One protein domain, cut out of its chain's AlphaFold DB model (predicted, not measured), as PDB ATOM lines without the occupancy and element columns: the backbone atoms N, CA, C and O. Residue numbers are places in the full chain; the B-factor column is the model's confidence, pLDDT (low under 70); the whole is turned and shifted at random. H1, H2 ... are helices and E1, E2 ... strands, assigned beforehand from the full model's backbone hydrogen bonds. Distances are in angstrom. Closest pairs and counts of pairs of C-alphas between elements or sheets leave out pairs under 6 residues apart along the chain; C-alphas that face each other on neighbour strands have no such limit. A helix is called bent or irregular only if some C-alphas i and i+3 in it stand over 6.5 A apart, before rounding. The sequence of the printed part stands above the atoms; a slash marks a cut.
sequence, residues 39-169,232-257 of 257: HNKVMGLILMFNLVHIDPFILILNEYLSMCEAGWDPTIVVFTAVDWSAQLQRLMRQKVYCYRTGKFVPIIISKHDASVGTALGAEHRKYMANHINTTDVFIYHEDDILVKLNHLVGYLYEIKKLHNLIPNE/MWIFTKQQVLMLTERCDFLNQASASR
ATOM      1  N   HIS A  39     144.500 136.380 150.706       65.31
ATOM      2  CA  HIS A  39     144.478 137.827 150.472       65.31
ATOM      3  C   HIS A  39     145.846 138.520 150.343       65.31
ATOM      4  O   HIS A  39     145.864 139.662 149.884       65.31
ATOM      5  N   ASN A  40     146.971 137.870 150.680       87.50
ATOM      6  CA  ASN A  40     148.326 138.454 150.615       87.50
ATOM      7  C   ASN A  40     148.427 139.866 151.237       87.50
ATOM      8  O   ASN A  40     149.082 140.755 150.684       87.50
ATOM      9  N   LYS A  41     147.757 140.104 152.371       94.94
ATOM     10  CA  LYS A  41     147.689 141.428 153.003       94.94
ATOM     11  C   LYS A  41     148.865 141.669 153.931       94.94
ATOM     12  O   LYS A  41     149.043 140.955 154.921       94.94
ATOM     13  N   VAL A  42     149.622 142.727 153.653       96.56
ATOM     14  CA  VAL A  42     150.780 143.131 154.459       96.56
ATOM     15  C   VAL A  42     150.583 144.536 155.020       96.56
ATOM     16  O   VAL A  42     150.161 145.449 154.318       96.56
ATOM     17  N   MET A  43     150.883 144.727 156.300       98.00
ATOM     18  CA  MET A  43     150.795 146.027 156.960       98.00
ATOM     19  C   MET A  43     152.174 146.486 157.411       98.00
ATOM     20  O   MET A  43     152.774 145.874 158.291       98.00
ATOM     21  N   GLY A  44     152.645 147.580 156.820       97.88
ATOM     22  CA  GLY A  44     153.831 148.304 157.254       97.88
ATOM     23  C   GLY A  44     153.497 149.282 158.372       97.88
ATOM     24  O   GLY A  44     152.649 150.149 158.192       97.88
ATOM     25  N   LEU A  45     154.158 149.156 159.513       97.38
ATOM     26  CA  LEU A  45     154.008 149.969 160.715       97.38
ATOM     27  C   LEU A  45     155.318 150.738 160.913       97.38
ATOM     28  O   LEU A  45     156.272 150.222 161.491       97.38
ATOM     29  N   ILE A  46     155.377 151.956 160.388       96.38
ATOM     30  CA  ILE A  46     156.607 152.746 160.312       96.38
ATOM     31  C   ILE A  46     156.639 153.744 161.462       96.38
ATOM     32  O   ILE A  46     155.760 154.607 161.554       96.38
ATOM     33  N   LEU A  47     157.651 153.654 162.323       94.31
ATOM     34  CA  LEU A  47     157.905 154.654 163.354       94.31
ATOM     35  C   LEU A  47     158.697 155.820 162.750       94.31
ATOM     36  O   LEU A  47     159.877 155.678 162.451       94.31
ATOM     37  N   MET A  48     158.048 156.973 162.597       93.75
ATOM     38  CA  MET A  48     158.631 158.183 162.013       93.75
ATOM     39  C   MET A  48     158.290 159.387 162.898       93.75
ATOM     40  O   MET A  48     157.322 160.117 162.660       93.75
ATOM     41  N   PHE A  49     159.045 159.570 163.986       89.81
ATOM     42  CA  PHE A  49     158.699 160.542 165.033       89.81
ATOM     43  C   PHE A  49     158.606 161.981 164.494       89.81
ATOM     44  O   PHE A  49     157.708 162.732 164.878       89.81
ATOM     45  N   ASN A  50     159.495 162.350 163.571       89.69
ATOM     46  CA  ASN A  50     159.556 163.656 162.911       89.69
ATOM     47  C   ASN A  50     159.918 163.485 161.417       89.69
ATOM     48  O   ASN A  50     159.927 162.373 160.911       89.69
ATOM     49  N   LEU A  51     160.190 164.573 160.687       91.06
ATOM     50  CA  LEU A  51     160.525 164.522 159.251       91.06
ATOM     51  C   LEU A  51     162.038 164.485 158.961       91.06
ATOM     52  O   LEU A  51     162.439 164.768 157.834       91.06
ATOM     53  N   VAL A  52     162.887 164.180 159.949       90.25
ATOM     54  CA  VAL A  52     164.353 164.215 159.778       90.25
ATOM     55  C   VAL A  52     164.827 163.168 158.765       90.25
ATOM     56  O   VAL A  52     165.717 163.460 157.973       90.25
ATOM     57  N   HIS A  53     164.198 161.990 158.718       87.81
ATOM     58  CA  HIS A  53     164.562 160.903 157.797       87.81
ATOM     59  C   HIS A  53     163.628 160.801 156.580       87.81
ATOM     60  O   HIS A  53     163.337 159.709 156.091       87.81
ATOM     61  N   ILE A  54     163.156 161.938 156.054       91.06
ATOM     62  CA  ILE A  54     162.224 161.927 154.916       91.06
ATOM     63  C   ILE A  54     162.827 161.294 153.650       91.06
ATOM     64  O   ILE A  54     162.110 160.648 152.887       91.06
ATOM     65  N   ASP A  55     164.137 161.433 153.439       88.56
ATOM     66  CA  ASP A  55     164.823 160.865 152.276       88.56
ATOM     67  C   ASP A  55     164.876 159.321 152.336       88.56
ATOM     68  O   ASP A  55     164.395 158.682 151.393       88.56
ATOM     69  N   PRO A  56     165.352 158.685 153.434       90.56
ATOM     70  CA  PRO A  56     165.190 157.243 153.647       90.56
ATOM     71  C   PRO A  56     163.740 156.764 153.538       90.56
ATOM     72  O   PRO A  56     163.470 155.744 152.900       90.56
ATOM     73  N   PHE A  57     162.790 157.529 154.081       93.50
ATOM     74  CA  PHE A  57     161.374 157.184 154.028       93.50
ATOM     75  C   PHE A  57     160.843 157.064 152.589       93.50
ATOM     76  O   PHE A  57     160.074 156.152 152.285       93.50
ATOM     77  N   ILE A  58     161.289 157.912 151.658       94.62
ATOM     78  CA  ILE A  58     160.914 157.791 150.237       94.62
ATOM     79  C   ILE A  58     161.416 156.469 149.635       94.62
ATOM     80  O   ILE A  58     160.716 155.865 148.820       94.62
ATOM     81  N   LEU A  59     162.600 155.994 150.030       94.62
ATOM     82  CA  LEU A  59     163.119 154.700 149.574       94.62
ATOM     83  C   LEU A  59     162.282 153.544 150.123       94.62
ATOM     84  O   LEU A  59     161.943 152.626 149.382       94.62
ATOM     85  N   ILE A  60     161.886 153.630 151.392       95.69
ATOM     86  CA  ILE A  60     160.978 152.674 152.028       95.69
ATOM     87  C   ILE A  60     159.648 152.589 151.263       95.69
ATOM     88  O   ILE A  60     159.164 151.491 150.991       95.69
ATOM     89  N   LEU A  61     159.067 153.723 150.851       97.06
ATOM     90  CA  LEU A  61     157.833 153.735 150.055       97.06
ATOM     91  C   LEU A  61     157.968 152.947 148.739       97.06
ATOM     92  O   LEU A  61     157.037 152.234 148.356       97.06
ATOM     93  N   ASN A  62     159.121 153.032 148.067       96.44
ATOM     94  CA  ASN A  62     159.377 152.274 146.838       96.44
ATOM     95  C   ASN A  62     159.415 150.758 147.084       96.44
ATOM     96  O   ASN A  62     159.034 149.981 146.205       96.44
ATOM     97  N   GLU A  63     159.839 150.314 148.267       96.88
ATOM     98  CA  GLU A  63     159.841 148.891 148.610       96.88
ATOM     99  C   GLU A  63     158.421 148.366 148.855       96.88
ATOM    100  O   GLU A  63     158.076 147.296 148.357       96.88
ATOM    101  N   TYR A  64     157.546 149.136 149.511       97.81
ATOM    102  CA  TYR A  64     156.126 148.770 149.617       97.81
ATOM    103  C   TYR A  64     155.419 148.786 148.255       97.81
ATOM    104  O   TYR A  64     154.586 147.920 147.983       97.81
ATOM    105  N   LEU A  65     155.774 149.715 147.360       97.88
ATOM    106  CA  LEU A  65     155.328 149.659 145.966       97.88
ATOM    107  C   LEU A  65     155.802 148.360 145.291       97.88
ATOM    108  O   LEU A  65     154.997 147.674 144.665       97.88
ATOM    109  N   SER A  66     157.067 147.982 145.477       96.75
ATOM    110  CA  SER A  66     157.628 146.738 144.931       96.75
ATOM    111  C   SER A  66     156.902 145.498 145.462       96.75
ATOM    112  O   SER A  66     156.620 144.580 144.694       96.75
ATOM    113  N   MET A  67     156.518 145.484 146.744       96.25
ATOM    114  CA  MET A  67     155.655 144.436 147.305       96.25
ATOM    115  C   MET A  67     154.295 144.394 146.597       96.25
ATOM    116  O   MET A  67     153.834 143.307 146.237       96.25
ATOM    117  N   CYS A  68     153.675 145.554 146.345       97.12
ATOM    118  CA  CYS A  68     152.415 145.610 145.611       97.12
ATOM    119  C   CYS A  68     152.540 145.029 144.201       97.12
ATOM    120  O   CYS A  68     151.727 144.185 143.823       97.12
ATOM    121  N   GLU A  69     153.558 145.433 143.437       96.31
ATOM    122  CA  GLU A  69     153.783 144.926 142.076       96.31
ATOM    123  C   GLU A  69     154.069 143.417 142.062       96.31
ATOM    124  O   GLU A  69     153.643 142.712 141.150       96.31
ATOM    125  N   ALA A  70     154.695 142.895 143.118       93.69
ATOM    126  CA  ALA A  70     154.968 141.471 143.288       93.69
ATOM    127  C   ALA A  70     153.756 140.625 143.731       93.69
ATOM    128  O   ALA A  70     153.897 139.421 143.934       93.69
ATOM    129  N   GLY A  71     152.568 141.221 143.878       93.00
ATOM    130  CA  GLY A  71     151.329 140.491 144.177       93.00
ATOM    131  C   GLY A  71     150.800 140.641 145.604       93.00
ATOM    132  O   GLY A  71     149.719 140.124 145.886       93.00
ATOM    133  N   TRP A  72     151.495 141.376 146.476       94.81
ATOM    134  CA  TRP A  72     151.013 141.687 147.826       94.81
ATOM    135  C   TRP A  72     150.001 142.841 147.823       94.81
ATOM    136  O   TRP A  72     149.963 143.649 146.894       94.81
ATOM    137  N   ASP A  73     149.189 142.936 148.873       96.12
ATOM    138  CA  ASP A  73     148.266 144.046 149.142       96.12
ATOM    139  C   ASP A  73     148.763 144.848 150.362       96.12
ATOM    140  O   ASP A  73     148.345 144.580 151.496       96.12
ATOM    141  N   PRO A  74     149.736 145.766 150.175       97.44
ATOM    142  CA  PRO A  74     150.315 146.522 151.274       97.44
ATOM    143  C   PRO A  74     149.406 147.652 151.766       97.44
ATOM    144  O   PRO A  74     148.746 148.335 150.988       97.44
ATOM    145  N   THR A  75     149.448 147.916 153.069       98.25
ATOM    146  CA  THR A  75     148.977 149.155 153.702       98.25
ATOM    147  C   THR A  75     150.104 149.735 154.543       98.25
ATOM    148  O   THR A  75     150.706 149.021 155.342       98.25
ATOM    149  N   ILE A  76     150.389 151.024 154.376       98.38
ATOM    150  CA  ILE A  76     151.459 151.725 155.086       98.38
ATOM    151  C   ILE A  76     150.828 152.580 156.181       98.38
ATOM    152  O   ILE A  76     149.974 153.417 155.902       98.38
ATOM    153  N   VAL A  77     151.256 152.395 157.422       98.06
ATOM    154  CA  VAL A  77     150.820 153.162 158.587       98.06
ATOM    155  C   VAL A  77     152.037 153.864 159.163       98.06
ATOM    156  O   VAL A  77     152.992 153.213 159.576       98.06
ATOM    157  N   VAL A  78     152.010 155.191 159.186       97.31
ATOM    158  CA  VAL A  78     153.103 156.012 159.712       97.31
ATOM    159  C   VAL A  78     152.712 156.537 161.086       97.31
ATOM    160  O   VAL A  78     151.779 157.333 161.201       97.31
ATOM    161  N   PHE A  79     153.429 156.107 162.118       95.75
ATOM    162  CA  PHE A  79     153.299 156.604 163.485       95.75
ATOM    163  C   PHE A  79     154.204 157.816 163.657       95.75
ATOM    164  O   PHE A  79     155.422 157.703 163.532       95.75
ATOM    165  N   THR A  80     153.616 158.977 163.937       95.38
ATOM    166  CA  THR A  80     154.356 160.243 163.962       95.38
ATOM    167  C   THR A  80     153.868 161.186 165.055       95.38
ATOM    168  O   THR A  80     152.716 161.106 165.481       95.38
ATOM    169  N   ALA A  81     154.737 162.100 165.493       94.69
ATOM    170  CA  ALA A  81     154.397 163.175 166.423       94.69
ATOM    171  C   ALA A  81     154.178 164.531 165.721       94.69
ATOM    172  O   ALA A  81     153.899 165.534 166.380       94.69
ATOM    173  N   VAL A  82     154.309 164.587 164.389       93.69
ATOM    174  CA  VAL A  82     154.230 165.832 163.611       93.69
ATOM    175  C   VAL A  82     153.123 165.795 162.564       93.69
ATOM    176  O   VAL A  82     152.796 164.754 161.996       93.69
ATOM    177  N   ASP A  83     152.543 166.960 162.284       93.19
ATOM    178  CA  ASP A  83     151.541 167.101 161.233       93.19
ATOM    179  C   ASP A  83     152.162 166.999 159.842       93.19
ATOM    180  O   ASP A  83     153.131 167.683 159.509       93.19
ATOM    181  N   TRP A  84     151.536 166.196 158.984       94.44
ATOM    182  CA  TRP A  84     151.846 166.180 157.562       94.44
ATOM    183  C   TRP A  84     150.916 167.129 156.824       94.44
ATOM    184  O   TRP A  84     149.699 166.929 156.810       94.44
ATOM    185  N   SER A  85     151.481 168.127 156.146       95.38
ATOM    186  CA  SER A  85     150.695 169.019 155.292       95.38
ATOM    187  C   SER A  85     149.986 168.238 154.177       95.38
ATOM    188  O   SER A  85     150.471 167.205 153.706       95.38
ATOM    189  N   ALA A  86     148.857 168.754 153.686       96.12
ATOM    190  CA  ALA A  86     148.135 168.134 152.571       96.12
ATOM    191  C   ALA A  86     149.017 167.976 151.315       96.12
ATOM    192  O   ALA A  86     148.882 167.007 150.567       96.12
ATOM    193  N   GLN A  87     149.953 168.906 151.098       96.62
ATOM    194  CA  GLN A  87     150.921 168.825 150.007       96.62
ATOM    195  C   GLN A  87     151.892 167.655 150.193       96.62
ATOM    196  O   GLN A  87     152.127 166.926 149.230       96.62
ATOM    197  N   LEU A  88     152.411 167.456 151.408       95.00
ATOM    198  CA  LEU A  88     153.305 166.343 151.728       95.00
ATOM    199  C   LEU A  88     152.583 164.998 151.584       95.00
ATOM    200  O   LEU A  88     153.081 164.111 150.899       95.00
ATOM    201  N   GLN A  89     151.375 164.870 152.140       95.81
ATOM    202  CA  GLN A  89     150.570 163.648 152.010       95.81
ATOM    203  C   GLN A  89     150.286 163.314 150.539       95.81
ATOM    204  O   GLN A  89     150.424 162.166 150.117       95.81
ATOM    205  N   ARG A  90     149.937 164.324 149.729       96.19
ATOM    206  CA  ARG A  90     149.732 164.153 148.285       96.19
ATOM    207  C   ARG A  90     151.012 163.705 147.582       96.19
ATOM    208  O   ARG A  90     150.942 162.799 146.756       96.19
ATOM    209  N   LEU A  91     152.149 164.320 147.908       95.88
ATOM    210  CA  LEU A  91     153.446 163.963 147.336       95.88
ATOM    211  C   LEU A  91     153.806 162.506 147.652       95.88
ATOM    212  O   LEU A  91     154.144 161.765 146.736       95.88
ATOM    213  N   MET A  92     153.679 162.085 148.913       96.38
ATOM    214  CA  MET A  92     154.000 160.716 149.335       96.38
ATOM    215  C   MET A  92     153.063 159.691 148.700       96.38
ATOM    216  O   MET A  92     153.518 158.683 148.167       96.38
ATOM    217  N   ARG A  93     151.760 159.986 148.639       96.62
ATOM    218  CA  ARG A  93     150.789 159.123 147.953       96.62
ATOM    219  C   ARG A  93     151.144 158.909 146.481       96.62
ATOM    220  O   ARG A  93     151.013 157.798 145.984       96.62
ATOM    221  N   GLN A  94     151.607 159.945 145.781       96.19
ATOM    222  CA  GLN A  94     151.990 159.841 144.368       96.19
ATOM    223  C   GLN A  94     153.200 158.925 144.126       96.19
ATOM    224  O   GLN A  94     153.366 158.452 143.005       96.19
ATOM    225  N   LYS A  95     154.022 158.651 145.147       95.88
ATOM    226  CA  LYS A  95     155.184 157.755 145.036       95.88
ATOM    227  C   LYS A  95     154.817 156.272 145.009       95.88
ATOM    228  O   LYS A  95     155.638 155.469 144.597       95.88
ATOM    229  N   VAL A  96     153.598 155.914 145.411       97.38
ATOM    230  CA  VAL A  96     153.191 154.516 145.618       97.38
ATOM    231  C   VAL A  96     151.996 154.111 144.750       97.38
ATOM    232  O   VAL A  96     151.083 153.419 145.200       97.38
ATOM    233  N   TYR A  97     151.961 154.568 143.495       98.31
ATOM    234  CA  TYR A  97     150.974 154.089 142.523       98.31
ATOM    235  C   TYR A  97     151.343 152.691 142.029       98.31
ATOM    236  O   TYR A  97     152.374 152.532 141.384       98.31
ATOM    237  N   CYS A  98     150.490 151.709 142.312       97.81
ATOM    238  CA  CYS A  98     150.687 150.320 141.923       97.81
ATOM    239  C   CYS A  98     149.927 150.022 140.627       97.81
ATOM    240  O   CYS A  98     148.692 150.057 140.585       97.81
ATOM    241  N   TYR A  99     150.665 149.712 139.565       97.62
ATOM    242  CA  TYR A  99     150.122 149.439 138.238       97.62
ATOM    243  C   TYR A  99     149.311 148.149 138.213       97.62
ATOM    244  O   TYR A  99     148.242 148.125 137.602       97.62
ATOM    245  N   ARG A 100     149.747 147.107 138.934       94.94
ATOM    246  CA  ARG A 100     149.009 145.838 139.041       94.94
ATOM    247  C   ARG A 100     147.561 146.015 139.506       94.94
ATOM    248  O   ARG A 100     146.663 145.351 138.995       94.94
ATOM    249  N   THR A 101     147.323 146.878 140.494       95.94
ATOM    250  CA  THR A 101     145.987 147.085 141.084       95.94
ATOM    251  C   THR A 101     145.259 148.301 140.511       95.94
ATOM    252  O   THR A 101     144.072 148.492 140.792       95.94
ATOM    253  N   GLY A 102     145.954 149.139 139.734       97.69
ATOM    254  CA  GLY A 102     145.448 150.413 139.222       97.69
ATOM    255  C   GLY A 102     145.158 151.444 140.319       97.69
ATOM    256  O   GLY A 102     144.374 152.371 140.100       97.69
ATOM    257  N   LYS A 103     145.733 151.278 141.516       97.81
ATOM    258  CA  LYS A 103     145.440 152.077 142.714       97.81
ATOM    259  C   LYS A 103     146.727 152.481 143.431       97.81
ATOM    260  O   LYS A 103     147.770 151.851 143.300       97.81
ATOM    261  N   PHE A 104     146.637 153.542 144.229       98.38
ATOM    262  CA  PHE A 104     147.706 153.907 145.159       98.38
ATOM    263  C   PHE A 104     147.687 152.977 146.371       98.38
ATOM    264  O   PHE A 104     146.609 152.727 146.917       98.38
ATOM    265  N   VAL A 105     148.865 152.538 146.818       98.25
ATOM    266  CA  VAL A 105     149.031 151.883 148.120       98.25
ATOM    267  C   VAL A 105     148.538 152.845 149.213       98.25
ATOM    268  O   VAL A 105     148.940 154.015 149.216       98.25
ATOM    269  N   PRO A 106     147.641 152.414 150.119       98.06
ATOM    270  CA  PRO A 106     147.163 153.266 151.199       98.06
ATOM    271  C   PRO A 106     148.306 153.695 152.125       98.06
ATOM    272  O   PRO A 106     149.066 152.856 152.605       98.06
ATOM    273  N   ILE A 107     148.386 155.000 152.401       98.06
ATOM    274  CA  ILE A 107     149.243 155.576 153.443       98.06
ATOM    275  C   ILE A 107     148.325 156.195 154.497       98.06
ATOM    276  O   ILE A 107     147.576 157.129 154.202       98.06
ATOM    277  N   ILE A 108     148.374 155.665 155.714       97.50
ATOM    278  CA  ILE A 108     147.597 156.099 156.871       97.50
ATOM    279  C   ILE A 108     148.548 156.815 157.826       97.50
ATOM    280  O   ILE A 108     149.545 156.245 158.259       97.50
ATOM    281  N   ILE A 109     148.236 158.061 158.174       96.75
ATOM    282  CA  ILE A 109     149.016 158.825 159.151       96.75
ATOM    283  C   ILE A 109     148.368 158.658 160.524       96.75
ATOM    284  O   ILE A 109     147.280 159.180 160.769       96.75
ATOM    285  N   SER A 110     149.038 157.929 161.415       95.81
ATOM    286  CA  SER A 110     148.669 157.808 162.823       95.81
ATOM    287  C   SER A 110     149.429 158.870 163.609       95.81
ATOM    288  O   SER A 110     150.585 158.680 163.991       95.81
ATOM    289  N   LYS A 111     148.803 160.036 163.792       95.25
ATOM    290  CA  LYS A 111     149.384 161.134 164.571       95.25
ATOM    291  C   LYS A 111     149.156 160.899 166.064       95.25
ATOM    292  O   LYS A 111     148.026 160.677 166.491       95.25
ATOM    293  N   HIS A 112     150.217 161.041 166.846       93.44
ATOM    294  CA  HIS A 112     150.199 160.975 168.302       93.44
ATOM    295  C   HIS A 112     150.753 162.266 168.912       93.44
ATOM    296  O   HIS A 112     151.384 163.078 168.235       93.44
ATOM    297  N   ASP A 113     150.492 162.468 170.201       92.12
ATOM    298  CA  ASP A 113     151.051 163.590 170.950       92.12
ATOM    299  C   ASP A 113     152.574 163.421 171.108       92.12
ATOM    300  O   ASP A 113     153.057 162.324 171.401       92.12
ATOM    301  N   ALA A 114     153.344 164.499 170.944       89.19
ATOM    302  CA  ALA A 114     154.800 164.461 171.093       89.19
ATOM    303  C   ALA A 114     155.249 164.042 172.506       89.19
ATOM    304  O   ALA A 114     156.333 163.477 172.661       89.19
ATOM    305  N   SER A 115     154.409 164.254 173.526       89.00
ATOM    306  CA  SER A 115     154.640 163.806 174.907       89.00
ATOM    307  C   SER A 115     154.721 162.285 175.060       89.00
ATOM    308  O   SER A 115     155.277 161.809 176.049       89.00
ATOM    309  N   VAL A 116     154.238 161.514 174.079       84.12
ATOM    310  CA  VAL A 116     154.372 160.050 174.057       84.12
ATOM    311  C   VAL A 116     155.849 159.636 173.949       84.12
ATOM    312  O   VAL A 116     156.239 158.597 174.486       84.12
ATOM    313  N   GLY A 117     156.696 160.453 173.309       83.62
ATOM    314  CA  GLY A 117     158.138 160.226 173.221       83.62
ATOM    315  C   GLY A 117     158.488 158.818 172.727       83.62
ATOM    316  O   GLY A 117     157.996 158.361 171.695       83.62
ATOM    317  N   THR A 118     159.312 158.099 173.491       77.12
ATOM    318  CA  THR A 118     159.758 156.735 173.155       77.12
ATOM    319  C   THR A 118     158.647 155.686 173.233       77.12
ATOM    320  O   THR A 118     158.772 154.625 172.626       77.12
ATOM    321  N   ALA A 119     157.531 155.970 173.914       83.00
ATOM    322  CA  ALA A 119     156.387 155.061 173.963       83.00
ATOM    323  C   ALA A 119     155.619 154.997 172.631       83.00
ATOM    324  O   ALA A 119     154.751 154.140 172.474       83.00
ATOM    325  N   LEU A 120     155.958 155.837 171.643       83.88
ATOM    326  CA  LEU A 120     155.331 155.805 170.319       83.88
ATOM    327  C   LEU A 120     155.581 154.457 169.634       83.88
ATOM    328  O   LEU A 120     154.694 153.913 168.978       83.88
ATOM    329  N   GLY A 121     156.747 153.861 169.898       79.00
ATOM    330  CA  GLY A 121     157.084 152.503 169.486       79.00
ATOM    331  C   GLY A 121     156.265 151.404 170.174       79.00
ATOM    332  O   GLY A 121     156.484 150.249 169.876       79.00
ATOM    333  N   ALA A 122     155.338 151.694 171.091       84.44
ATOM    334  CA  ALA A 122     154.386 150.703 171.610       84.44
ATOM    335  C   ALA A 122     152.993 150.824 170.962       84.44
ATOM    336  O   ALA A 122     152.215 149.867 170.976       84.44
ATOM    337  N   GLU A 123     152.672 151.972 170.355       89.38
ATOM    338  CA  GLU A 123     151.350 152.248 169.772       89.38
ATOM    339  C   GLU A 123     151.042 151.362 168.560       89.38
ATOM    340  O   GLU A 123     149.881 151.033 168.303       89.38
ATOM    341  N   HIS A 124     152.078 150.879 167.868       90.00
ATOM    342  CA  HIS A 124     151.906 149.942 166.765       90.00
ATOM    343  C   HIS A 124     151.180 148.658 167.202       90.00
ATOM    344  O   HIS A 124     150.405 148.114 166.423       90.00
ATOM    345  N   ARG A 125     151.351 148.182 168.449       90.81
ATOM    346  CA  ARG A 125     150.697 146.948 168.931       90.81
ATOM    347  C   ARG A 125     149.202 147.134 169.132       90.81
ATOM    348  O   ARG A 125     148.417 146.294 168.702       90.81
ATOM    349  N   LYS A 126     148.797 148.287 169.670       90.50
ATOM    350  CA  LYS A 126     147.380 148.667 169.745       90.50
ATOM    351  C   LYS A 126     146.767 148.757 168.349       90.50
ATOM    352  O   LYS A 126     145.648 148.302 168.129       90.50
ATOM    353  N   TYR A 127     147.513 149.300 167.388       93.88
ATOM    354  CA  TYR A 127     147.062 149.368 166.001       93.88
ATOM    355  C   TYR A 127     146.904 147.974 165.377       93.88
ATOM    356  O   TYR A 127     145.887 147.703 164.736       93.88
ATOM    357  N   MET A 128     147.863 147.070 165.606       94.12
ATOM    358  CA  MET A 128     147.798 145.676 165.151       94.12
ATOM    359  C   MET A 128     146.564 144.957 165.690       94.12
ATOM    360  O   MET A 128     145.915 144.238 164.934       94.12
ATOM    361  N   ALA A 129     146.202 145.177 166.958       93.50
ATOM    362  CA  ALA A 129     145.036 144.543 167.572       93.50
ATOM    363  C   ALA A 129     143.743 144.820 166.784       93.50
ATOM    364  O   ALA A 129     142.941 143.915 166.561       93.50
ATOM    365  N   ASN A 130     143.592 146.041 166.265       95.12
ATOM    366  CA  ASN A 130     142.435 146.441 165.461       95.12
ATOM    367  C   ASN A 130     142.426 145.837 164.043       95.12
ATOM    368  O   ASN A 130     141.393 145.855 163.376       95.12
ATOM    369  N   HIS A 131     143.556 145.300 163.575       95.56
ATOM    370  CA  HIS A 131     143.745 144.829 162.197       95.56
ATOM    371  C   HIS A 131     144.155 143.353 162.105       95.56
ATOM    372  O   HIS A 131     144.392 142.842 161.009       95.56
ATOM    373  N   ILE A 132     144.197 142.637 163.233       93.81
ATOM    374  CA  ILE A 132     144.640 141.238 163.303       93.81
ATOM    375  C   ILE A 132     143.785 140.299 162.447       93.81
ATOM    376  O   ILE A 132     144.271 139.314 161.900       93.81
ATOM    377  N   ASN A 133     142.500 140.612 162.286       92.94
ATOM    378  CA  ASN A 133     141.583 139.788 161.504       92.94
ATOM    379  C   ASN A 133     141.676 140.036 159.998       92.94
ATOM    380  O   ASN A 133     141.225 139.191 159.230       92.94
ATOM    381  N   THR A 134     142.264 141.155 159.583       94.00
ATOM    382  CA  THR A 134     142.273 141.620 158.191       94.00
ATOM    383  C   THR A 134     143.665 141.662 157.570       94.00
ATOM    384  O   THR A 134     143.771 142.029 156.405       94.00
ATOM    385  N   THR A 135     144.708 141.293 158.315       95.19
ATOM    386  CA  THR A 135     146.113 141.376 157.898       95.19
ATOM    387  C   THR A 135     146.801 140.031 158.093       95.19
ATOM    388  O   THR A 135     146.621 139.396 159.133       95.19
ATOM    389  N   ASP A 136     147.612 139.616 157.120       93.94
ATOM    390  CA  ASP A 136     148.326 138.337 157.158       93.94
ATOM    391  C   ASP A 136     149.735 138.483 157.723       93.94
ATOM    392  O   ASP A 136     150.199 137.627 158.480       93.94
ATOM    393  N   VAL A 137     150.408 139.578 157.363       95.06
ATOM    394  CA  VAL A 137     151.776 139.880 157.786       95.06
ATOM    395  C   VAL A 137     151.871 141.320 158.270       95.06
ATOM    396  O   VAL A 137     151.441 142.250 157.593       95.06
ATOM    397  N   PHE A 138     152.477 141.506 159.433       96.12
ATOM    398  CA  PHE A 138     152.826 142.802 159.991       96.12
ATOM    399  C   PHE A 138     154.333 143.002 159.881       96.12
ATOM    400  O   PHE A 138     155.107 142.124 160.260       96.12
ATOM    401  N   ILE A 139     154.743 144.159 159.382       96.25
ATOM    402  CA  ILE A 139     156.133 144.596 159.318       96.25
ATOM    403  C   ILE A 139     156.211 145.870 160.142       96.25
ATOM    404  O   ILE A 139     155.560 146.848 159.803       96.25
ATOM    405  N   TYR A 140     157.003 145.884 161.201       94.56
ATOM    406  CA  TYR A 140     157.342 147.114 161.909       94.56
ATOM    407  C   TYR A 140     158.782 147.474 161.638       94.56
ATOM    408  O   TYR A 140     159.627 146.581 161.610       94.56
ATOM    409  N   HIS A 141     159.060 148.764 161.488       94.00
ATOM    410  CA  HIS A 141     160.421 149.275 161.425       94.00
ATOM    411  C   HIS A 141     160.477 150.791 161.658       94.00
ATOM    412  O   HIS A 141     159.466 151.490 161.561       94.00
ATOM    413  N   GLU A 142     161.667 151.300 161.961       91.50
ATOM    414  CA  GLU A 142     161.958 152.740 162.005       91.50
ATOM    415  C   GLU A 142     162.068 153.338 160.586       91.50
ATOM    416  O   GLU A 142     162.195 152.625 159.584       91.50
ATOM    417  N   ASP A 143     161.978 154.664 160.489       91.19
ATOM    418  CA  ASP A 143     162.013 155.428 159.238       91.19
ATOM    419  C   ASP A 143     163.390 155.489 158.555       91.19
ATOM    420  O   ASP A 143     163.476 155.859 157.385       91.19
ATOM    421  N   ASP A 144     164.447 155.065 159.245       88.44
ATOM    422  CA  ASP A 144     165.807 154.885 158.730       88.44
ATOM    423  C   ASP A 144     166.130 153.417 158.371       88.44
ATOM    424  O   ASP A 144     167.241 153.117 157.924       88.44
ATOM    425  N   ILE A 145     165.168 152.493 158.517       89.62
ATOM    426  CA  ILE A 145     165.353 151.063 158.236       89.62
ATOM    427  C   ILE A 145     164.663 150.656 156.936       89.62
ATOM    428  O   ILE A 145     163.439 150.613 156.824       89.62
ATOM    429  N   LEU A 146     165.475 150.284 155.945       90.62
ATOM    430  CA  LEU A 146     164.987 149.837 154.644       90.62
ATOM    431  C   LEU A 146     164.533 148.368 154.678       90.62
ATOM    432  O   LEU A 146     165.355 147.448 154.740       90.62
ATOM    433  N   VAL A 147     163.226 148.143 154.538       91.50
ATOM    434  CA  VAL A 147     162.637 146.801 154.422       91.50
ATOM    435  C   VAL A 147     162.300 146.495 152.973       91.50
ATOM    436  O   VAL A 147     161.400 147.102 152.406       91.50
ATOM    437  N   LYS A 148     163.003 145.529 152.376       92.94
ATOM    438  CA  LYS A 148     162.823 145.134 150.976       92.94
ATOM    439  C   LYS A 148     161.851 143.973 150.828       92.94
ATOM    440  O   LYS A 148     161.709 143.154 151.736       92.94
ATOM    441  N   LEU A 149     161.293 143.808 149.630       91.38
ATOM    442  CA  LEU A 149     160.502 142.620 149.276       91.38
ATOM    443  C   LEU A 149     161.250 141.304 149.567       91.38
ATOM    444  O   LEU A 149     160.669 140.367 150.108       91.38
ATOM    445  N   ASN A 150     162.554 141.245 149.288       90.31
ATOM    446  CA  ASN A 150     163.354 140.046 149.563       90.31
ATOM    447  C   ASN A 150     163.474 139.735 151.065       90.31
ATOM    448  O   ASN A 150     163.625 138.569 151.420       90.31
ATOM    449  N   HIS A 151     163.378 140.738 151.948       92.00
ATOM    450  CA  HIS A 151     163.338 140.501 153.395       92.00
ATOM    451  C   HIS A 151     162.028 139.816 153.788       92.00
ATOM    452  O   HIS A 151     162.061 138.827 154.512       92.00
ATOM    453  N   LEU A 152     160.892 140.289 153.263       92.44
ATOM    454  CA  LEU A 152     159.587 139.658 153.475       92.44
ATOM    455  C   LEU A 152     159.580 138.214 152.958       92.44
ATOM    456  O   LEU A 152     159.226 137.292 153.689       92.44
ATOM    457  N   VAL A 153     160.017 138.009 151.715       91.06
ATOM    458  CA  VAL A 153     160.074 136.682 151.091       91.06
ATOM    459  C   VAL A 153     160.978 135.733 151.879       91.06
ATOM    460  O   VAL A 153     160.558 134.626 152.216       91.06
ATOM    461  N   GLY A 154     162.197 136.171 152.210       90.88
ATOM    462  CA  GLY A 154     163.149 135.369 152.977       90.88
ATOM    463  C   GLY A 154     162.624 135.025 154.369       90.88
ATOM    464  O   GLY A 154     162.718 133.875 154.789       90.88
ATOM    465  N   TYR A 155     161.999 135.989 155.052       91.62
ATOM    466  CA  TYR A 155     161.376 135.772 156.355       91.62
ATOM    467  C   TYR A 155     160.296 134.689 156.295       91.62
ATOM    468  O   TYR A 155     160.321 133.743 157.079       91.62
ATOM    469  N   LEU A 156     159.357 134.798 155.351       89.75
ATOM    470  CA  LEU A 156     158.248 133.849 155.228       89.75
ATOM    471  C   LEU A 156     158.726 132.446 154.843       89.75
ATOM    472  O   LEU A 156     158.224 131.454 155.378       89.75
ATOM    473  N   TYR A 157     159.709 132.364 153.945       90.62
ATOM    474  CA  TYR A 157     160.339 131.104 153.569       90.62
ATOM    475  C   TYR A 157     160.999 130.426 154.779       90.62
ATOM    476  O   TYR A 157     160.715 129.259 155.064       90.62
ATOM    477  N   GLU A 158     161.825 131.160 155.529       88.81
ATOM    478  CA  GLU A 158     162.538 130.609 156.683       88.81
ATOM    479  C   GLU A 158     161.607 130.279 157.851       88.81
ATOM    480  O   GLU A 158     161.805 129.255 158.498       88.81
ATOM    481  N   ILE A 159     160.548 131.060 158.090       87.69
ATOM    482  CA  ILE A 159     159.540 130.719 159.104       87.69
ATOM    483  C   ILE A 159     158.846 129.403 158.773       87.69
ATOM    484  O   ILE A 159     158.708 128.557 159.655       87.69
ATOM    485  N   LYS A 160     158.447 129.179 157.514       86.56
ATOM    486  CA  LYS A 160     157.861 127.885 157.149       86.56
ATOM    487  C   LYS A 160     158.864 126.754 157.310       86.56
ATOM    488  O   LYS A 160     158.511 125.698 157.828       86.56
ATOM    489  N   LYS A 161     160.095 126.947 156.840       87.81
ATOM    490  CA  LYS A 161     161.139 125.934 156.968       87.81
ATOM    491  C   LYS A 161     161.362 125.580 158.438       87.81
ATOM    492  O   LYS A 161     161.302 124.405 158.779       87.81
ATOM    493  N   LEU A 162     161.515 126.579 159.307       86.06
ATOM    494  CA  LEU A 162     161.668 126.384 160.745       86.06
ATOM    495  C   LEU A 162     160.455 125.671 161.358       86.06
ATOM    496  O   LEU A 162     160.637 124.751 162.148       86.06
ATOM    497  N   HIS A 163     159.234 126.036 160.956       85.00
ATOM    498  CA  HIS A 163     158.015 125.363 161.403       85.00
ATOM    499  C   HIS A 163     157.980 123.882 161.005       85.00
ATOM    500  O   HIS A 163     157.582 123.043 161.801       85.00
ATOM    501  N   ASN A 164     158.434 123.538 159.800       87.25
ATOM    502  CA  ASN A 164     158.506 122.144 159.365       87.25
ATOM    503  C   ASN A 164     159.560 121.344 160.146       87.25
ATOM    504  O   ASN A 164     159.356 120.159 160.394       87.25
ATOM    505  N   LEU A 165     160.678 121.979 160.518       88.06
ATOM    506  CA  LEU A 165     161.751 121.348 161.297       88.06
ATOM    507  C   LEU A 165     161.388 121.198 162.778       88.06
ATOM    508  O   LEU A 165     161.806 120.245 163.432       88.06
ATOM    509  N   ILE A 166     160.610 122.138 163.317       85.12
ATOM    510  CA  ILE A 166     160.124 122.113 164.694       85.12
ATOM    511  C   ILE A 166     158.597 122.307 164.682       85.12
ATOM    512  O   ILE A 166     158.107 123.399 164.980       85.12
ATOM    513  N   PRO A 167     157.824 121.256 164.341       73.50
ATOM    514  CA  PRO A 167     156.373 121.362 164.170       73.50
ATOM    515  C   PRO A 167     155.611 121.464 165.492       73.50
ATOM    516  O   PRO A 167     154.402 121.692 165.489       73.50
ATOM    517  N   ASN A 168     156.288 121.266 166.626       70.31
ATOM    518  CA  ASN A 168     155.660 121.399 167.930       70.31
ATOM    519  C   ASN A 168     155.299 122.866 168.215       70.31
ATOM    520  O   ASN A 168     155.904 123.793 167.675       70.31
ATOM    521  N   GLU A 169     154.313 123.071 169.090       59.44
ATOM    522  CA  GLU A 169     153.910 124.413 169.519       59.44
ATOM    523  C   GLU A 169     155.136 125.179 170.038       59.44
ATOM    524  O   GLU A 169     155.407 126.282 169.600       59.44
ATOM    525  N   MET A 232     163.515 146.684 163.493       88.94
ATOM    526  CA  MET A 232     162.558 146.092 162.577       88.94
ATOM    527  C   MET A 232     162.167 144.713 163.104       88.94
ATOM    528  O   MET A 232     163.008 143.973 163.607       88.94
ATOM    529  N   TRP A 233     160.916 144.325 162.911       89.62
ATOM    530  CA  TRP A 233     160.503 142.929 162.992       89.62
ATOM    531  C   TRP A 233     159.414 142.655 161.955       89.62
ATOM    532  O   TRP A 233     158.710 143.557 161.500       89.62
ATOM    533  N   ILE A 234     159.284 141.390 161.573       92.94
ATOM    534  CA  ILE A 234     158.197 140.894 160.730       92.94
ATOM    535  C   ILE A 234     157.489 139.824 161.549       92.94
ATOM    536  O   ILE A 234     158.164 139.015 162.179       92.94
ATOM    537  N   PHE A 235     156.160 139.825 161.564       91.62
ATOM    538  CA  PHE A 235     155.359 138.766 162.169       91.62
ATOM    539  C   PHE A 235     154.194 138.390 161.268       91.62
ATOM    540  O   PHE A 235     153.482 139.241 160.739       91.62
ATOM    541  N   THR A 236     153.949 137.093 161.153       91.56
ATOM    542  CA  THR A 236     152.686 136.583 160.618       91.56
ATOM    543  C   THR A 236     151.562 136.779 161.638       91.56
ATOM    544  O   THR A 236     151.800 136.829 162.847       91.56
ATOM    545  N   LYS A 237     150.313 136.816 161.170       91.88
ATOM    546  CA  LYS A 237     149.117 136.815 162.027       91.88
ATOM    547  C   LYS A 237     149.169 135.716 163.089       91.88
ATOM    548  O   LYS A 237     148.874 135.979 164.251       91.88
ATOM    549  N   GLN A 238     149.568 134.502 162.708       87.62
ATOM    550  CA  GLN A 238     149.679 133.370 163.629       87.62
ATOM    551  C   GLN A 238     150.665 133.663 164.765       87.62
ATOM    552  O   GLN A 238     150.328 133.459 165.926       87.62
ATOM    553  N   GLN A 239     151.843 134.206 164.451       88.06
ATOM    554  CA  GLN A 239     152.832 134.567 165.469       88.06
ATOM    555  C   GLN A 239     152.326 135.671 166.397       88.06
ATOM    556  O   GLN A 239     152.520 135.585 167.604       88.06
ATOM    557  N   VAL A 240     151.629 136.683 165.870       90.50
ATOM    558  CA  VAL A 240     151.025 137.732 166.709       90.50
ATOM    559  C   VAL A 240     150.009 137.133 167.686       90.50
ATOM    560  O   VAL A 240     150.011 137.495 168.863       90.50
ATOM    561  N   LEU A 241     149.169 136.198 167.232       89.56
ATOM    562  CA  LEU A 241     148.201 135.509 168.092       89.56
ATOM    563  C   LEU A 241     148.899 134.661 169.168       89.56
ATOM    564  O   LEU A 241     148.564 134.798 170.341       89.56
ATOM    565  N   MET A 242     149.922 133.885 168.796       86.50
ATOM    566  CA  MET A 242     150.737 133.095 169.732       86.50
ATOM    567  C   MET A 242     151.402 133.971 170.808       86.50
ATOM    568  O   MET A 242     151.366 133.658 171.998       86.50
ATOM    569  N   LEU A 243     151.993 135.100 170.405       86.69
ATOM    570  CA  LEU A 243     152.614 136.053 171.328       86.69
ATOM    571  C   LEU A 243     151.576 136.716 172.242       86.69
ATOM    572  O   LEU A 243     151.844 136.949 173.421       86.69
ATOM    573  N   THR A 244     150.381 136.999 171.723       89.25
ATOM    574  CA  THR A 244     149.286 137.571 172.517       89.25
ATOM    575  C   THR A 244     148.814 136.594 173.586       89.25
ATOM    576  O   THR A 244     148.679 136.985 174.739       89.25
ATOM    577  N   GLU A 245     148.638 135.322 173.239       87.81
ATOM    578  CA  GLU A 245     148.245 134.280 174.189       87.81
ATOM    579  C   GLU A 245     149.285 134.080 175.302       87.81
ATOM    580  O   GLU A 245     148.933 133.930 176.470       87.81
ATOM    581  N   ARG A 246     150.580 134.125 174.961       81.94
ATOM    582  CA  ARG A 246     151.664 133.837 175.912       81.94
ATOM    583  C   ARG A 246     152.007 135.003 176.834       81.94
ATOM    584  O   ARG A 246     152.266 134.793 178.017       81.94
ATOM    585  N   CYS A 247     152.139 136.204 176.281       83.94
ATOM    586  CA  CYS A 247     152.695 137.347 177.006       83.94
ATOM    587  C   CYS A 247     151.887 138.631 176.834       83.94
ATOM    588  O   CYS A 247     152.404 139.716 177.106       83.94
ATOM    589  N   ASP A 248     150.633 138.511 176.401       88.44
ATOM    590  CA  ASP A 248     149.717 139.637 176.239       88.44
ATOM    591  C   ASP A 248     150.270 140.715 175.288       88.44
ATOM    592  O   ASP A 248     150.076 141.914 175.480       88.44
ATOM    593  N   PHE A 249     151.017 140.276 174.263       88.69
ATOM    594  CA  PHE A 249     151.795 141.126 173.356       88.69
ATOM    595  C   PHE A 249     151.029 142.365 172.875       88.69
ATOM    596  O   PHE A 249     151.524 143.483 173.013       88.69
ATOM    597  N   LEU A 250     149.805 142.196 172.365       90.62
ATOM    598  CA  LEU A 250     149.005 143.298 171.821       90.62
ATOM    599  C   LEU A 250     148.589 144.357 172.859       90.62
ATOM    600  O   LEU A 250     148.345 145.503 172.480       90.62
ATOM    601  N   ASN A 251     148.560 144.012 174.147       86.44
ATOM    602  CA  ASN A 251     148.177 144.915 175.235       86.44
ATOM    603  C   ASN A 251     149.384 145.557 175.944       86.44
ATOM    604  O   ASN A 251     149.215 146.410 176.819       86.44
ATOM    605  N   GLN A 252     150.616 145.210 175.559       83.00
ATOM    606  CA  GLN A 252     151.812 145.802 176.154       83.00
ATOM    607  C   GLN A 252     151.978 147.272 175.740       83.00
ATOM    608  O   GLN A 252     152.158 147.589 174.563       83.00
ATOM    609  N   ALA A 253     152.008 148.171 176.727       71.69
ATOM    610  CA  ALA A 253     152.168 149.617 176.532       71.69
ATOM    611  C   ALA A 253     153.625 150.119 176.619       71.69
ATOM    612  O   ALA A 253     153.895 151.279 176.323       71.69
ATOM    613  N   SER A 254     154.575 149.279 177.038       68.56
ATOM    614  CA  SER A 254     155.987 149.663 177.154       68.56
ATOM    615  C   SER A 254     156.710 149.529 175.821       68.56
ATOM    616  O   SER A 254     156.585 148.495 175.172       68.56
ATOM    617  N   ALA A 255     157.531 150.507 175.437       61.62
ATOM    618  CA  ALA A 255     158.472 150.312 174.335       61.62
ATOM    619  C   ALA A 255     159.288 149.028 174.575       61.62
ATOM    620  O   ALA A 255     159.735 148.786 175.700       61.62
ATOM    621  N   SER A 256     159.424 148.193 173.545       52.09
ATOM    622  CA  SER A 256     160.329 147.046 173.596       52.09
ATOM    623  C   SER A 256     161.743 147.607 173.744       52.09
ATOM    624  O   SER A 256     162.204 148.312 172.851       52.09
ATOM    625  N   ARG A 257     162.354 147.406 174.913       39.22
ATOM    626  CA  ARG A 257     163.745 147.784 175.188       39.22
ATOM    627  C   ARG A 257     164.671 146.635 174.841       39.22
ATOM    628  O   ARG A 257     164.263 145.484 175.112       39.22
TER     629      ARG A 257
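This is residues 39 to 169 and 232 to 257 of the 257 residues of an uncharacterized protein of archaeon (UniProt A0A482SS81). A twisted five-stranded sheet lies between helices on both faces, a three-layer arrangement: H1 and H4 on one face, H3 and H5 on the other. H2 only grazes the sheet near edge strand E3, and residues 160 to 168, of which 160 to 165 belong to H4, stick out as an arm. The 157 printed residues include five named helices and five named strands, in the order E1 H1 E2 H2 E3 H3 E4 H4 E5 H5; the sheet, E3 E2 E1 E4 E5, is mixed and the class is mixed, helices and strands. The whole is compact, with a radius of gyration of the C-alphas of 15.8 A and spans of 51 by 40 by 24 A.

The sheet holds E3, residues 107 to 111, 12.4 A; E2, 73 to 80, 22.8 A; E1, 41 to 47, 19.7 A, beginning at C-alpha 41 (147.689, 141.428, 153.003); E4, 137 to 142, 16.9 A; and E5, 232 to 236, 13.8 A. The helices are H1, 54 to 69, 22.9 A; H2, 86 to 94, 12.3 A; H3, 114 to 131, 24.2 A; H4, 149 to 165, 24.5 A; and H5, 237 to 247, 15.4 A, ending at C-alpha 247 (152.695, 137.347, 177.006). H3 is irregular, with C-alphas 115 and 118 8.9 A apart, and has a kink of 76 degrees near residue 121.

E3, E2, E1 and E4 are parallel, neighbour to neighbour: N 108 and O 76 are 2.8 A apart, N 44 and O 75 2.8 A, N 45 and O 139 2.7 A. E5 is antiparallel to E4 at 172 degrees, with N 138 and O 235 2.8 A apart. E1, H1, E2 and E2, H2, E3 are strand-helix-strand units, parallel neighbours joined through a helix; E3, H3, E4 is a split one, with E2 and E1 between its strands; the three crossovers are right-handed. H1 lies over E2 and E1, along the strands, at a height over the sheet of 9.3 A. H3 lies over E2 and E1 on the opposite face, at 8.3 A. H4 lies over E4 and E5, slantwise to the strands, 54 degrees from E4 on the local plane. H4 touches H1 with residue 149 alone, the closest C-alphas being those of Met 67 and Leu 149, 5.5 A. H5, on the same face as H3 and near it, is over none of the strands, but only just: 2 of its C-alphas fall on E5. H2 grazes the sheet with residues 89 to 93; its closest C-alphas to E3 are those of Arg 93 and Ile 107, 6.7 A. In H2, H4 and H5 every O i to N i+4 pair is within hydrogen-bond range, in H1 11 of 12, in H3 3 of 14, beside 13 of 15 O i to N i+3 pairs.

The C-alphas of Gln 87 and Asn 168, the two farthest apart, are 50.9 A from each other. Residues 170 to 231 are not printed, and C-alphas 169 and 232 are 24.4 A apart across the cut. The link from H2 to E3, residues 95 to 106, is long. The mean pLDDT of the printed part is 90.7; residues 39, 169 and 254 to 257 are under 70.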